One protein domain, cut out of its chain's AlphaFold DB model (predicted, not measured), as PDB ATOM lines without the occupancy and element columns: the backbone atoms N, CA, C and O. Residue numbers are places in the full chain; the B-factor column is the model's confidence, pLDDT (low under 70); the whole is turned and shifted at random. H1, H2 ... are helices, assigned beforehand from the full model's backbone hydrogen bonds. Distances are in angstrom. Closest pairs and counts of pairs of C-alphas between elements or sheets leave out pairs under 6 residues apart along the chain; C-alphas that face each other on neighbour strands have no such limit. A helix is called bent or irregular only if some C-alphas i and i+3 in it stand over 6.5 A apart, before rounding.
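AT A GLANCE: This is residues 33 to 121 of the 367 residues of an uncharacterized protein of Kwoniella heveanensis BCC8398 (UniProt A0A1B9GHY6). Three helices, H2, H3 and H5, stand side by side as a three-helix bundle, their centres making a triangle, and a fourth, H4, crosses one end of it at a steep tilt to H3 and H5. H2 and H3 make a helical hairpin, the link of residues 77 to 85 runs back along the bundle to the end where H4 begins, and the small helix H1 lies off the bundle, touching no other helix. The printed part has 89 residues with five named helices in the order H1, H2, H3, H4, H5 and no named strand, and its class is all helix. The whole is compact, with a radius of gyration of the C-alphas of 12.6 A, and flat in outline, with spans of 32 by 32 by 16 A.

IN THESE COORDINATES: The longest helix, H5, has residues 100 to 120 and measures 29.8 A from C-alpha 100 at (201.286, 158.020, 135.373) to C-alpha 120 at (214.255, 184.047, 128.674). H3, residues 62 to 76, measures 20.8 A from first to last C-alpha. H2, residues 45 to 59, measures 21.3 A and begins with C-alpha 45 at (203.972, 180.940, 130.708). H4, residues 86 to 98, measures 18.2 A. H1, residues 33 to 38, measures 8.8 A, and its C-alpha 33 is at (195.647, 174.573, 122.312). No helix is bent or irregular.

HOW THE PARTS SIT: H5 and H3 are both hubs, touching three other helices each, and with H2 they form the bundle, three helices side by side. H5 touches H3 with 18 pairs of C-alphas within 8 A, the closest being those of Ala 72 and Leu 114, 4.8 A apart. These two run the same way at a shallow tilt of 15 degrees. H5 also touches H2, where the closest C-alphas, those of Ile 52 and Val 106, are 5.7 A apart. H2 and H5 run opposite ways at a shallow tilt of 26 degrees. H2 and H3 form a helical hairpin and run opposite ways at a shallow tilt of 17 degrees; their closest C-alphas, those of Gly 56 and Ser 62, are 4.3 A apart. H4 touches H3 with residues 88 to 92 alone, against residues 63 to 67 of H3, and the closest C-alphas are those of Val 64 and Ile 88, 5.9 A apart. H3 and H4 run opposite ways at a steep tilt of 58 degrees. H4 touches H5 with residues 92 to 96 alone, against residues 102 to 104 of H5; the C-alphas of Ser 96 and Ala 103 are the closest, 5.2 A apart, and the steep tilt is 47 degrees. H2 and H4 are close but not clearly touching, with the C-alphas of Ser 59 and Trp 95 closest at 7.7 A. H1 is apart from H2, H3, H4 and H5. In H2, H3, H4 and H5 every O i to N i+4 pair is within hydrogen-bond range; in H1, 1 of 2 is.

THE WHOLE: The two C-alphas farthest apart are those of Ala 35 and Asp 86, 35.3 A, and the first and last printed C-alphas, of Glu 33 and Arg 121, are 25.5 A apart. The printed part has no cut. The links from H2 to H3 and from H4 to H5 are tight, those from H1 to H2 and from H3 to H4 are short, and no link is long. The mean pLDDT of the printed part is 84.7; residues 33 to 45 are under 70, and the mean of H1 is 40.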
ATOM      1  N   GLU A  33     194.637 174.586 121.243       37.97
ATOM      2  CA  GLU A  33     195.647 174.573 122.312       37.97
ATOM      3  C   GLU A  33     196.315 173.203 122.449       37.97
ATOM      4  O   GLU A  33     197.528 173.103 122.636       37.97
ATOM      5  N   THR A  34     195.562 172.119 122.253       42.38
ATOM      6  CA  THR A  34     196.107 170.754 122.240       42.38
ATOM      7  C   THR A  34     196.987 170.491 121.011       42.38
ATOM      8  O   THR A  34     197.904 169.668 121.072       42.38
ATOM      9  N   ALA A  35     196.741 171.197 119.901       36.78
ATOM     10  CA  ALA A  35     197.569 171.149 118.697       36.78
ATOM     11  C   ALA A  35     198.853 171.991 118.837       36.78
ATOM     12  O   ALA A  35     199.907 171.570 118.352       36.78
ATOM     13  N   LEU A  36     198.804 173.121 119.555       36.84
ATOM     14  CA  LEU A  36     199.980 173.939 119.881       36.84
ATOM     15  C   LEU A  36     200.937 173.250 120.864       36.84
ATOM     16  O   LEU A  36     202.149 173.281 120.658       36.84
ATOM     17  N   VAL A  37     200.411 172.534 121.863       41.75
ATOM     18  CA  VAL A  37     201.226 171.742 122.807       41.75
ATOM     19  C   VAL A  37     202.039 170.650 122.091       41.75
ATOM     20  O   VAL A  37     203.125 170.293 122.541       41.75
ATOM     21  N   ARG A  38     201.558 170.139 120.948       41.34
ATOM     22  CA  ARG A  38     202.268 169.128 120.142       41.34
ATOM     23  C   ARG A  38     203.222 169.704 119.093       41.34
ATOM     24  O   ARG A  38     204.016 168.940 118.551       41.34
ATOM     25  N   SER A  39     203.157 171.001 118.784       38.22
ATOM     26  CA  SER A  39     203.957 171.617 117.713       38.22
ATOM     27  C   SER A  39     205.233 172.316 118.193       38.22
ATOM     28  O   SER A  39     205.957 172.871 117.373       38.22
ATOM     29  N   GLY A  40     205.543 172.265 119.494       34.41
ATOM     30  CA  GLY A  40     206.748 172.897 120.048       34.41
ATOM     31  C   GLY A  40     206.693 174.427 120.056       34.41
ATOM     32  O   GLY A  40     207.712 175.074 120.286       34.41
ATOM     33  N   ASN A  41     205.518 175.015 119.821       38.53
ATOM     34  CA  ASN A  41     205.332 176.453 119.913       38.53
ATOM     35  C   ASN A  41     205.098 176.860 121.368       38.53
ATOM     36  O   ASN A  41     204.195 176.356 122.033       38.53
ATOM     37  N   TYR A  42     205.955 177.776 121.818       47.69
ATOM     38  CA  TYR A  42     205.939 178.512 123.080       47.69
ATOM     39  C   TYR A  42     204.554 178.552 123.743       47.69
ATOM     40  O   TYR A  42     203.665 179.284 123.304       47.69
ATOM     41  N   ILE A  43     204.366 177.758 124.801       49.59
ATOM     42  CA  ILE A  43     203.175 177.869 125.641       49.59
ATOM     43  C   ILE A  43     203.331 179.182 126.418       49.59
ATOM     44  O   ILE A  43     204.361 179.353 127.079       49.59
ATOM     45  N   PRO A  44     202.367 180.120 126.349       56.97
ATOM     46  CA  PRO A  44     202.367 181.283 127.224       56.97
ATOM     47  C   PRO A  44     202.581 180.811 128.665       56.97
ATOM     48  O   PRO A  44     201.878 179.917 129.134       56.97
ATOM     49  N   THR A  45     203.570 181.375 129.358       67.88
ATOM     50  CA  THR A  45     203.972 180.940 130.708       67.88
ATOM     51  C   THR A  45     202.792 180.891 131.676       67.88
ATOM     52  O   THR A  45     202.758 180.039 132.563       67.88
ATOM     53  N   ASP A  46     201.795 181.746 131.455       78.44
ATOM     54  CA  ASP A  46     200.584 181.835 132.261       78.44
ATOM     55  C   ASP A  46     199.656 180.629 132.035       78.44
ATOM     56  O   ASP A  46     199.219 180.018 133.010       78.44
ATOM     57  N   SER A  47     199.443 180.183 130.789       84.62
ATOM     58  CA  SER A  47     198.570 179.029 130.516       84.62
ATOM     59  C   SER A  47     199.212 177.698 130.917       84.62
ATOM     60  O   SER A  47     198.529 176.802 131.414       84.62
ATOM     61  N   ALA A  48     200.538 177.574 130.779       85.50
ATOM     62  CA  ALA A  48     201.277 176.429 131.311       85.50
ATOM     63  C   ALA A  48     201.173 176.365 132.843       85.50
ATOM     64  O   ALA A  48     200.914 175.298 133.398       85.50
ATOM     65  N   THR A  49     201.330 177.507 133.519       90.31
ATOM     66  CA  THR A  49     201.242 177.605 134.983       90.31
ATOM     67  C   THR A  49     199.848 177.241 135.485       90.31
ATOM     68  O   THR A  49     199.725 176.434 136.407       90.31
ATOM     69  N   GLU A  50     198.794 177.784 134.872       91.25
ATOM     70  CA  GLU A  50     197.407 177.472 135.234       91.25
ATOM     71  C   GLU A  50     197.099 175.983 135.062       91.25
ATOM     72  O   GLU A  50     196.540 175.359 135.965       91.25
ATOM     73  N   ARG A  51     197.529 175.384 133.946       92.38
ATOM     74  CA  ARG A  51     197.307 173.960 133.671       92.38
ATOM     75  C   ARG A  51     198.067 173.053 134.637       92.38
ATOM     76  O   ARG A  51     197.474 172.114 135.160       92.38
ATOM     77  N   ILE A  52     199.341 173.344 134.909       90.88
ATOM     78  CA  ILE A  52     200.141 172.608 135.901       90.88
ATOM     79  C   ILE A  52     199.455 172.684 137.269       90.88
ATOM     80  O   ILE A  52     199.201 171.651 137.879       90.88
ATOM     81  N   THR A  53     199.062 173.882 137.710       90.94
ATOM     82  CA  THR A  53     198.403 174.092 139.011       90.94
ATOM     83  C   THR A  53     197.069 173.344 139.103       90.94
ATOM     84  O   THR A  53     196.781 172.699 140.113       90.94
ATOM     85  N   ALA A  54     196.258 173.376 138.041       91.62
ATOM     86  CA  ALA A  54     194.986 172.663 137.992       91.62
ATOM     87  C   ALA A  54     195.170 171.139 138.094       91.62
ATOM     88  O   ALA A  54     194.440 170.481 138.837       91.62
ATOM     89  N   LEU A  55     196.166 170.579 137.399       90.50
ATOM     90  CA  LEU A  55     196.477 169.146 137.445       90.50
ATOM     91  C   LEU A  55     196.996 168.706 138.826       90.50
ATOM     92  O   LEU A  55     196.619 167.636 139.310       90.50
ATOM     93  N   GLY A  56     197.796 169.536 139.498       88.12
ATOM     94  CA  GLY A  56     198.243 169.282 140.876       88.12
ATOM     95  C   GLY A  56     197.092 169.276 141.875       88.12
ATOM     96  O   GLY A  56     196.975 168.366 142.693       88.12
ATOM     97  N   ALA A  57     196.179 170.242 141.758       89.88
ATOM     98  CA  ALA A  57     195.004 170.325 142.621       89.88
ATOM     99  C   ALA A  57     194.050 169.129 142.446       89.88
ATOM    100  O   ALA A  57     193.498 168.638 143.430       89.88
ATOM    101  N   GLN A  58     193.863 168.641 141.214       90.81
ATOM    102  CA  GLN A  58     193.004 167.483 140.934       90.81
ATOM    103  C   GLN A  58     193.575 166.168 141.472       90.81
ATOM    104  O   GLN A  58     192.818 165.289 141.878       90.81
ATOM    105  N   SER A  59     194.898 166.033 141.460       89.19
ATOM    106  CA  SER A  59     195.593 164.796 141.818       89.19
ATOM    107  C   SER A  59     196.028 164.735 143.287       89.19
ATOM    108  O   SER A  59     196.419 163.672 143.752       89.19
ATOM    109  N   GLY A  60     195.926 165.844 144.029       93.19
ATOM    110  CA  GLY A  60     196.381 165.932 145.420       93.19
ATOM    111  C   GLY A  60     197.891 166.143 145.572       93.19
ATOM    112  O   GLY A  60     198.394 166.057 146.686       93.19
ATOM    113  N   HIS A  61     198.589 166.457 144.478       94.25
ATOM    114  CA  HIS A  61     200.040 166.666 144.412       94.25
ATOM    115  C   HIS A  61     200.374 168.145 144.158       94.25
ATOM    116  O   HIS A  61     201.181 168.495 143.292       94.25
ATOM    117  N   SER A  62     199.690 169.047 144.876       95.00
ATOM    118  CA  SER A  62     199.856 170.499 144.711       95.00
ATOM    119  C   SER A  62     201.265 170.977 145.068       95.00
ATOM    120  O   SER A  62     201.755 171.941 144.493       95.00
ATOM    121  N   ASP A  63     201.933 170.277 145.981       95.56
ATOM    122  CA  ASP A  63     203.318 170.517 146.380       95.56
ATOM    123  C   ASP A  63     204.300 170.373 145.207       95.56
ATOM    124  O   ASP A  63     205.158 171.234 145.004       95.56
ATOM    125  N   VAL A  64     204.135 169.336 144.379       93.88
ATOM    126  CA  VAL A  64     204.946 169.122 143.171       93.88
ATOM    127  C   VAL A  64     204.718 170.243 142.159       93.88
ATOM    128  O   VAL A  64     205.667 170.762 141.567       93.88
ATOM    129  N   THR A  65     203.462 170.639 141.953       94.81
ATOM    130  CA  THR A  65     203.129 171.689 140.984       94.81
ATOM    131  C   THR A  65     203.580 173.067 141.444       94.81
ATOM    132  O   THR A  65     204.120 173.823 140.636       94.81
ATOM    133  N   ASP A  66     203.447 173.364 142.736       94.25
ATOM    134  CA  ASP A  66     203.939 174.601 143.340       94.25
ATOM    135  C   ASP A  66     205.461 174.687 143.211       94.25
ATOM    136  O   ASP A  66     205.982 175.723 142.792       94.25
ATOM    137  N   TYR A  67     206.172 173.582 143.462       95.44
ATOM    138  CA  TYR A  67     207.619 173.510 143.273       95.44
ATOM    139  C   TYR A  67     208.034 173.816 141.824       95.44
ATOM    140  O   TYR A  67     208.945 174.618 141.601       95.44
ATOM    141  N   LEU A  68     207.369 173.221 140.824       93.44
ATOM    142  CA  LEU A  68     207.680 173.454 139.406       93.44
ATOM    143  C   LEU A  68     207.441 174.916 139.001       93.44
ATOM    144  O   LEU A  68     208.290 175.530 138.347       93.44
ATOM    145  N   VAL A  69     206.316 175.494 139.427       94.50
ATOM    146  CA  VAL A  69     205.961 176.891 139.141       94.50
ATOM    147  C   VAL A  69     206.916 177.858 139.843       94.50
ATOM    148  O   VAL A  69     207.386 178.822 139.233       94.50
ATOM    149  N   GLN A  70     207.248 177.609 141.110       95.31
ATOM    150  CA  GLN A  70     208.173 178.445 141.870       95.31
ATOM    151  C   GLN A  70     209.595 178.369 141.308       95.31
ATOM    152  O   GLN A  70     210.251 179.400 141.168       95.31
ATOM    153  N   SER A  71     210.042 177.180 140.902       94.56
ATOM    154  CA  SER A  71     211.339 176.980 140.248       94.56
ATOM    155  C   SER A  71     211.437 177.758 138.936       94.56
ATOM    156  O   SER A  71     212.432 178.442 138.694       94.56
ATOM    157  N   ALA A  72     210.380 177.739 138.119       91.75
ATOM    158  CA  ALA A  72     210.323 178.541 136.903       91.75
ATOM    159  C   ALA A  72     210.356 180.047 137.195       91.75
ATOM    160  O   ALA A  72     211.087 180.781 136.533       91.75
ATOM    161  N   ARG A  73     209.635 180.515 138.222       92.12
ATOM    162  CA  ARG A  73     209.697 181.919 138.661       92.12
ATOM    163  C   ARG A  73     211.085 182.309 139.163       92.12
ATOM    164  O   ARG A  73     211.556 183.392 138.835       92.12
ATOM    165  N   HIS A  74     211.765 181.442 139.913       92.44
ATOM    166  CA  HIS A  74     213.141 181.696 140.346       92.44
ATOM    167  C   HIS A  74     214.067 181.869 139.141       92.44
ATOM    168  O   HIS A  74     214.775 182.873 139.073       92.44
ATOM    169  N   LEU A  75     213.987 180.983 138.144       90.19
ATOM    170  CA  LEU A  75     214.761 181.118 136.907       90.19
ATOM    171  C   LEU A  75     214.425 182.413 136.155       90.19
ATOM    172  O   LEU A  75     215.334 183.131 135.741       90.19
ATOM    173  N   GLN A  76     213.142 182.772 136.047       89.69
ATOM    174  CA  GLN A  76     212.713 184.044 135.451       89.69
ATOM    175  C   GLN A  76     213.219 185.263 136.220       89.69
ATOM    176  O   GLN A  76     213.473 186.297 135.610       89.69
ATOM    177  N   ASP A  77     213.408 185.165 137.532       90.81
ATOM    178  CA  ASP A  77     214.003 186.210 138.368       90.81
ATOM    179  C   ASP A  77     215.540 186.247 138.282       90.81
ATOM    180  O   ASP A  77     216.163 187.147 138.851       90.81
ATOM    181  N   GLY A  78     216.171 185.291 137.590       90.88
ATOM    182  CA  GLY A  78     217.626 185.104 137.598       90.88
ATOM    183  C   GLY A  78     218.154 184.550 138.926       90.88
ATOM    184  O   GLY A  78     219.331 184.713 139.246       90.88
ATOM    185  N   LYS A  79     217.283 183.930 139.724       94.00
ATOM    186  CA  LYS A  79     217.625 183.232 140.965       94.00
ATOM    187  C   LYS A  79     217.757 181.739 140.686       94.00
ATOM    188  O   LYS A  79     217.094 181.186 139.810       94.00
ATOM    189  N   ARG A  80     218.589 181.067 141.477       91.44
ATOM    190  CA  ARG A  80     218.664 179.604 141.451       91.44
ATOM    191  C   ARG A  80     217.346 179.023 141.995       91.44
ATOM    192  O   ARG A  80     216.863 179.533 143.012       91.44
ATOM    193  N   PRO A  81     216.764 177.989 141.360       90.75
ATOM    194  CA  PRO A  81     215.698 177.201 141.970       90.75
ATOM    195  C   PRO A  81     216.116 176.709 143.355       90.75
ATOM    196  O   PRO A  81     217.301 176.464 143.601       90.75
ATOM    197  N   GLU A  82     215.150 176.579 144.260       90.69
ATOM    198  CA  GLU A  82     215.430 175.900 145.522       90.69
ATOM    199  C   GLU A  82     215.754 174.428 145.238       90.69
ATOM    200  O   GLU A  82     215.160 173.845 144.328       90.69
ATOM    201  N   PRO A  83     216.710 173.825 145.962       89.06
ATOM    202  CA  PRO A  83     216.983 172.405 145.814       89.06
ATOM    203  C   PRO A  83     215.719 171.596 146.121       89.06
ATOM    204  O   PRO A  83     214.968 171.926 147.043       89.06
ATOM    205  N   GLN A  84     215.496 170.528 145.353       90.62
ATOM    206  CA  GLN A  84     214.392 169.604 145.598       90.62
ATOM    207  C   GLN A  84     214.539 169.006 146.996       90.62
ATOM    208  O   GLN A  84     215.567 168.413 147.316       90.62
ATOM    209  N   SER A  85     213.517 169.158 147.836       93.75
ATOM    210  CA  SER A  85     213.475 168.439 149.104       93.75
ATOM    211  C   SER A  85     213.117 166.971 148.866       93.75
ATOM    212  O   SER A  85     212.370 166.642 147.941       93.75
ATOM    213  N   ASP A  86     213.564 166.088 149.762       94.06
ATOM    214  CA  ASP A  86     213.195 164.665 149.732       94.06
ATOM    215  C   ASP A  86     211.674 164.458 149.702       94.06
ATOM    216  O   ASP A  86     211.184 163.511 149.088       94.06
ATOM    217  N   SER A  87     210.909 165.363 150.325       94.00
ATOM    218  CA  SER A  87     209.445 165.326 150.293       94.00
ATOM    219  C   SER A  87     208.886 165.540 148.885       94.00
ATOM    220  O   SER A  87     208.000 164.798 148.482       94.00
ATOM    221  N   ILE A  88     209.428 166.491 148.112       95.00
ATOM    222  CA  ILE A  88     208.996 166.733 146.727       95.00
ATOM    223  C   ILE A  88     209.346 165.535 145.845       95.00
ATOM    224  O   ILE A  88     208.518 165.102 145.049       95.00
ATOM    225  N   ILE A  89     210.531 164.946 146.024       93.62
ATOM    226  CA  ILE A  89     210.941 163.741 145.288       93.62
ATOM    227  C   ILE A  89     209.991 162.574 145.595       93.62
ATOM    228  O   ILE A  89     209.554 161.864 144.686       93.62
ATOM    229  N   GLN A  90     209.630 162.378 146.866       94.44
ATOM    230  CA  GLN A  90     208.661 161.356 147.267       94.44
ATOM    231  C   GLN A  90     207.276 161.604 146.658       94.44
ATOM    232  O   GLN A  90     206.695 160.660 146.122       94.44
ATOM    233  N   SER A  91     206.782 162.846 146.658       94.62
ATOM    234  CA  SER A  91     205.502 163.201 146.032       94.62
ATOM    235  C   SER A  91     205.526 163.011 144.512       94.62
ATOM    236  O   SER A  91     204.597 162.436 143.953       94.62
ATOM    237  N   MET A  92     206.615 163.377 143.825       93.88
ATOM    238  CA  MET A  92     206.779 163.126 142.384       93.88
ATOM    239  C   MET A  92     206.738 161.627 142.054       93.88
ATOM    240  O   MET A  92     206.087 161.213 141.088       93.88
ATOM    241  N   ASN A  93     207.401 160.800 142.868       94.44
ATOM    242  CA  ASN A  93     207.387 159.344 142.715       94.44
ATOM    243  C   ASN A  93     206.003 158.748 143.014       94.44
ATOM    244  O   ASN A  93     205.540 157.876 142.274       94.44
ATOM    245  N   ALA A  94     205.327 159.231 144.061       95.38
ATOM    246  CA  ALA A  94     203.970 158.819 144.405       95.38
ATOM    247  C   ALA A  94     202.992 159.154 143.272       95.38
ATOM    248  O   ALA A  94     202.292 158.265 142.785       95.38
ATOM    249  N   TRP A  95     203.029 160.387 142.759       96.56
ATOM    250  CA  TRP A  95     202.181 160.810 141.647       96.56
ATOM    251  C   TRP A  95     202.412 159.963 140.394       96.56
ATOM    252  O   TRP A  95     201.459 159.474 139.785       96.56
ATOM    253  N   SER A  96     203.676 159.712 140.046       95.38
ATOM    254  CA  SER A  96     204.038 158.860 138.905       95.38
ATOM    255  C   SER A  96     203.477 157.442 139.027       95.38
ATOM    256  O   SER A  96     203.112 156.834 138.021       95.38
ATOM    257  N   SER A  97     203.394 156.910 140.250       95.56
ATOM    258  CA  SER A  97     202.829 155.587 140.515       95.56
ATOM    259  C   SER A  97     201.298 155.577 140.521       95.56
ATOM    260  O   SER A  97     200.701 154.585 140.105       95.56
ATOM    261  N   GLU A  98     200.658 156.629 141.029       95.75
ATOM    262  CA  GLU A  98     199.200 156.711 141.175       95.75
ATOM    263  C   GLU A  98     198.504 157.081 139.860       95.75
ATOM    264  O   GLU A  98     197.502 156.469 139.495       95.75
ATOM    265  N   ASN A  99     199.045 158.068 139.135       95.31
ATOM    266  CA  ASN A  99     198.446 158.646 137.932       95.31
ATOM    267  C   ASN A  99     199.517 158.921 136.856       95.31
ATOM    268  O   ASN A  99     199.791 160.082 136.542       95.31
ATOM    269  N   PRO A 100     200.109 157.880 136.238       92.44
ATOM    270  CA  PRO A 100     201.286 158.020 135.373       92.44
ATOM    271  C   PRO A 100     201.070 158.953 134.173       92.44
ATOM    272  O   PRO A 100     201.976 159.689 133.806       92.44
ATOM    273  N   GLN A 101     199.869 158.965 133.585       93.81
ATOM    274  CA  GLN A 101     199.555 159.829 132.437       93.81
ATOM    275  C   GLN A 101     199.500 161.314 132.822       93.81
ATOM    276  O   GLN A 101     200.004 162.157 132.086       93.81
ATOM    277  N   GLN A 102     198.912 161.633 133.980       93.38
ATOM    278  CA  GLN A 102     198.854 163.011 134.474       93.38
ATOM    279  C   GLN A 102     200.228 163.483 134.951       93.38
ATOM    280  O   GLN A 102     200.613 164.611 134.662       93.38
ATOM    281  N   ALA A 103     200.982 162.614 135.631       92.56
ATOM    282  CA  ALA A 103     202.346 162.911 136.052       92.56
ATOM    283  C   ALA A 103     203.256 163.197 134.844       92.56
ATOM    284  O   ALA A 103     203.965 164.200 134.836       92.56
ATOM    285  N   GLU A 104     203.183 162.378 133.786       93.44
ATOM    286  CA  GLU A 104     203.925 162.604 132.539       93.44
ATOM    287  C   GLU A 104     203.569 163.956 131.901       93.44
ATOM    288  O   GLU A 104     204.462 164.713 131.517       93.44
ATOM    289  N   GLU A 105     202.280 164.301 131.840       92.69
ATOM    290  CA  GLU A 105     201.830 165.595 131.322       92.69
ATOM    291  C   GLU A 105     202.370 166.767 132.153       92.69
ATOM    292  O   GLU A 105     202.901 167.728 131.593       92.69
ATOM    293  N   VAL A 106     202.283 166.685 133.481       92.62
ATOM    294  CA  VAL A 106     202.757 167.741 134.384       92.62
ATOM    295  C   VAL A 106     204.267 167.896 134.316       92.62
ATOM    296  O   VAL A 106     204.748 169.026 134.258       92.62
ATOM    297  N   PHE A 107     205.027 166.805 134.263       94.06
ATOM    298  CA  PHE A 107     206.481 166.884 134.135       94.06
ATOM    299  C   PHE A 107     206.908 167.417 132.774       94.06
ATOM    300  O   PHE A 107     207.850 168.202 132.700       94.06
ATOM    301  N   HIS A 108     206.192 167.071 131.704       92.06
ATOM    302  CA  HIS A 108     206.443 167.637 130.384       92.06
ATOM    303  C   HIS A 108     206.144 169.146 130.350       92.06
ATOM    304  O   HIS A 108     206.966 169.939 129.888       92.06
ATOM    305  N   LEU A 109     204.993 169.573 130.880       91.31
ATOM    306  CA  LEU A 109     204.636 170.992 130.981       91.31
ATOM    307  C   LEU A 109     205.604 171.756 131.895       91.31
ATOM    308  O   LEU A 109     206.040 172.849 131.538       91.31
ATOM    309  N   GLY A 110     205.977 171.175 133.035       91.69
ATOM    310  CA  GLY A 110     206.936 171.738 133.981       91.69
ATOM    311  C   GLY A 110     208.330 171.882 133.377       91.69
ATOM    312  O   GLY A 110     208.943 172.937 133.505       91.69
ATOM    313  N   GLY A 111     208.803 170.873 132.642       91.44
ATOM    314  CA  GLY A 111     210.063 170.935 131.902       91.44
ATOM    315  C   GLY A 111     210.069 172.048 130.854       91.44
ATOM    316  O   GLY A 111     211.013 172.834 130.797       91.44
ATOM    317  N   ASN A 112     208.985 172.189 130.086       91.31
ATOM    318  CA  ASN A 112     208.839 173.281 129.119       91.31
ATOM    319  C   ASN A 112     208.810 174.656 129.798       91.31
ATOM    320  O   ASN A 112     209.430 175.597 129.302       91.31
ATOM    321  N   LEU A 113     208.123 174.774 130.937       90.44
ATOM    322  CA  LEU A 113     208.061 176.007 131.716       90.44
ATOM    323  C   LEU A 113     209.452 176.407 132.238       90.44
ATOM    324  O   LEU A 113     209.846 177.565 132.104       90.44
ATOM    325  N   LEU A 114     210.215 175.450 132.777       92.44
ATOM    326  CA  LEU A 114     211.587 175.660 133.251       92.44
ATOM    327  C   LEU A 114     212.540 176.023 132.106       92.44
ATOM    328  O   LEU A 114     213.323 176.963 132.236       92.44
ATOM    329  N   GLY A 115     212.442 175.328 130.971       87.00
ATOM    330  CA  GLY A 115     213.240 175.619 129.779       87.00
ATOM    331  C   GLY A 115     212.958 177.013 129.218       87.00
ATOM    332  O   GLY A 115     213.890 177.769 128.948       87.00
ATOM    333  N   ALA A 116     211.684 177.401 129.116       87.69
ATOM    334  CA  ALA A 116     211.291 178.743 128.688       87.69
ATOM    335  C   ALA A 116     211.778 179.823 129.670       87.69
ATOM    336  O   ALA A 116     212.279 180.867 129.247       87.69
ATOM    337  N   ALA A 117     211.680 179.564 130.978       87.31
ATOM    338  CA  ALA A 117     212.182 180.457 132.016       87.31
ATOM    339  C   ALA A 117     213.699 180.674 131.909       87.31
ATOM    340  O   ALA A 117     214.147 181.822 131.895       87.31
ATOM    341  N   ALA A 118     214.481 179.604 131.762       86.31
ATOM    342  CA  ALA A 118     215.930 179.696 131.598       86.31
ATOM    343  C   ALA A 118     216.328 180.410 130.294       86.31
ATOM    344  O   ALA A 118     217.129 181.350 130.317       86.31
ATOM    345  N   ALA A 119     215.689 180.049 129.175       84.06
ATOM    346  CA  ALA A 119     215.936 180.660 127.870       84.06
ATOM    347  C   ALA A 119     215.656 182.171 127.872       84.06
ATOM    348  O   ALA A 119     216.430 182.943 127.306       84.06
ATOM    349  N   SER A 120     214.602 182.620 128.567       86.38
ATOM    350  CA  SER A 120     214.255 184.047 128.674       86.38
ATOM    351  C   SER A 120     215.354 184.905 129.314       86.38
ATOM    352  O   SER A 120     215.399 186.119 129.107       86.38
ATOM    353  N   ARG A 121     216.262 184.282 130.073       81.56
ATOM    354  CA  ARG A 121     217.373 184.949 130.753       81.56
ATOM    355  C   ARG A 121     218.726 184.725 130.095       81.56
ATOM    356  O   ARG A 121     219.709 185.275 130.584       81.56
TER     357      ARG A 121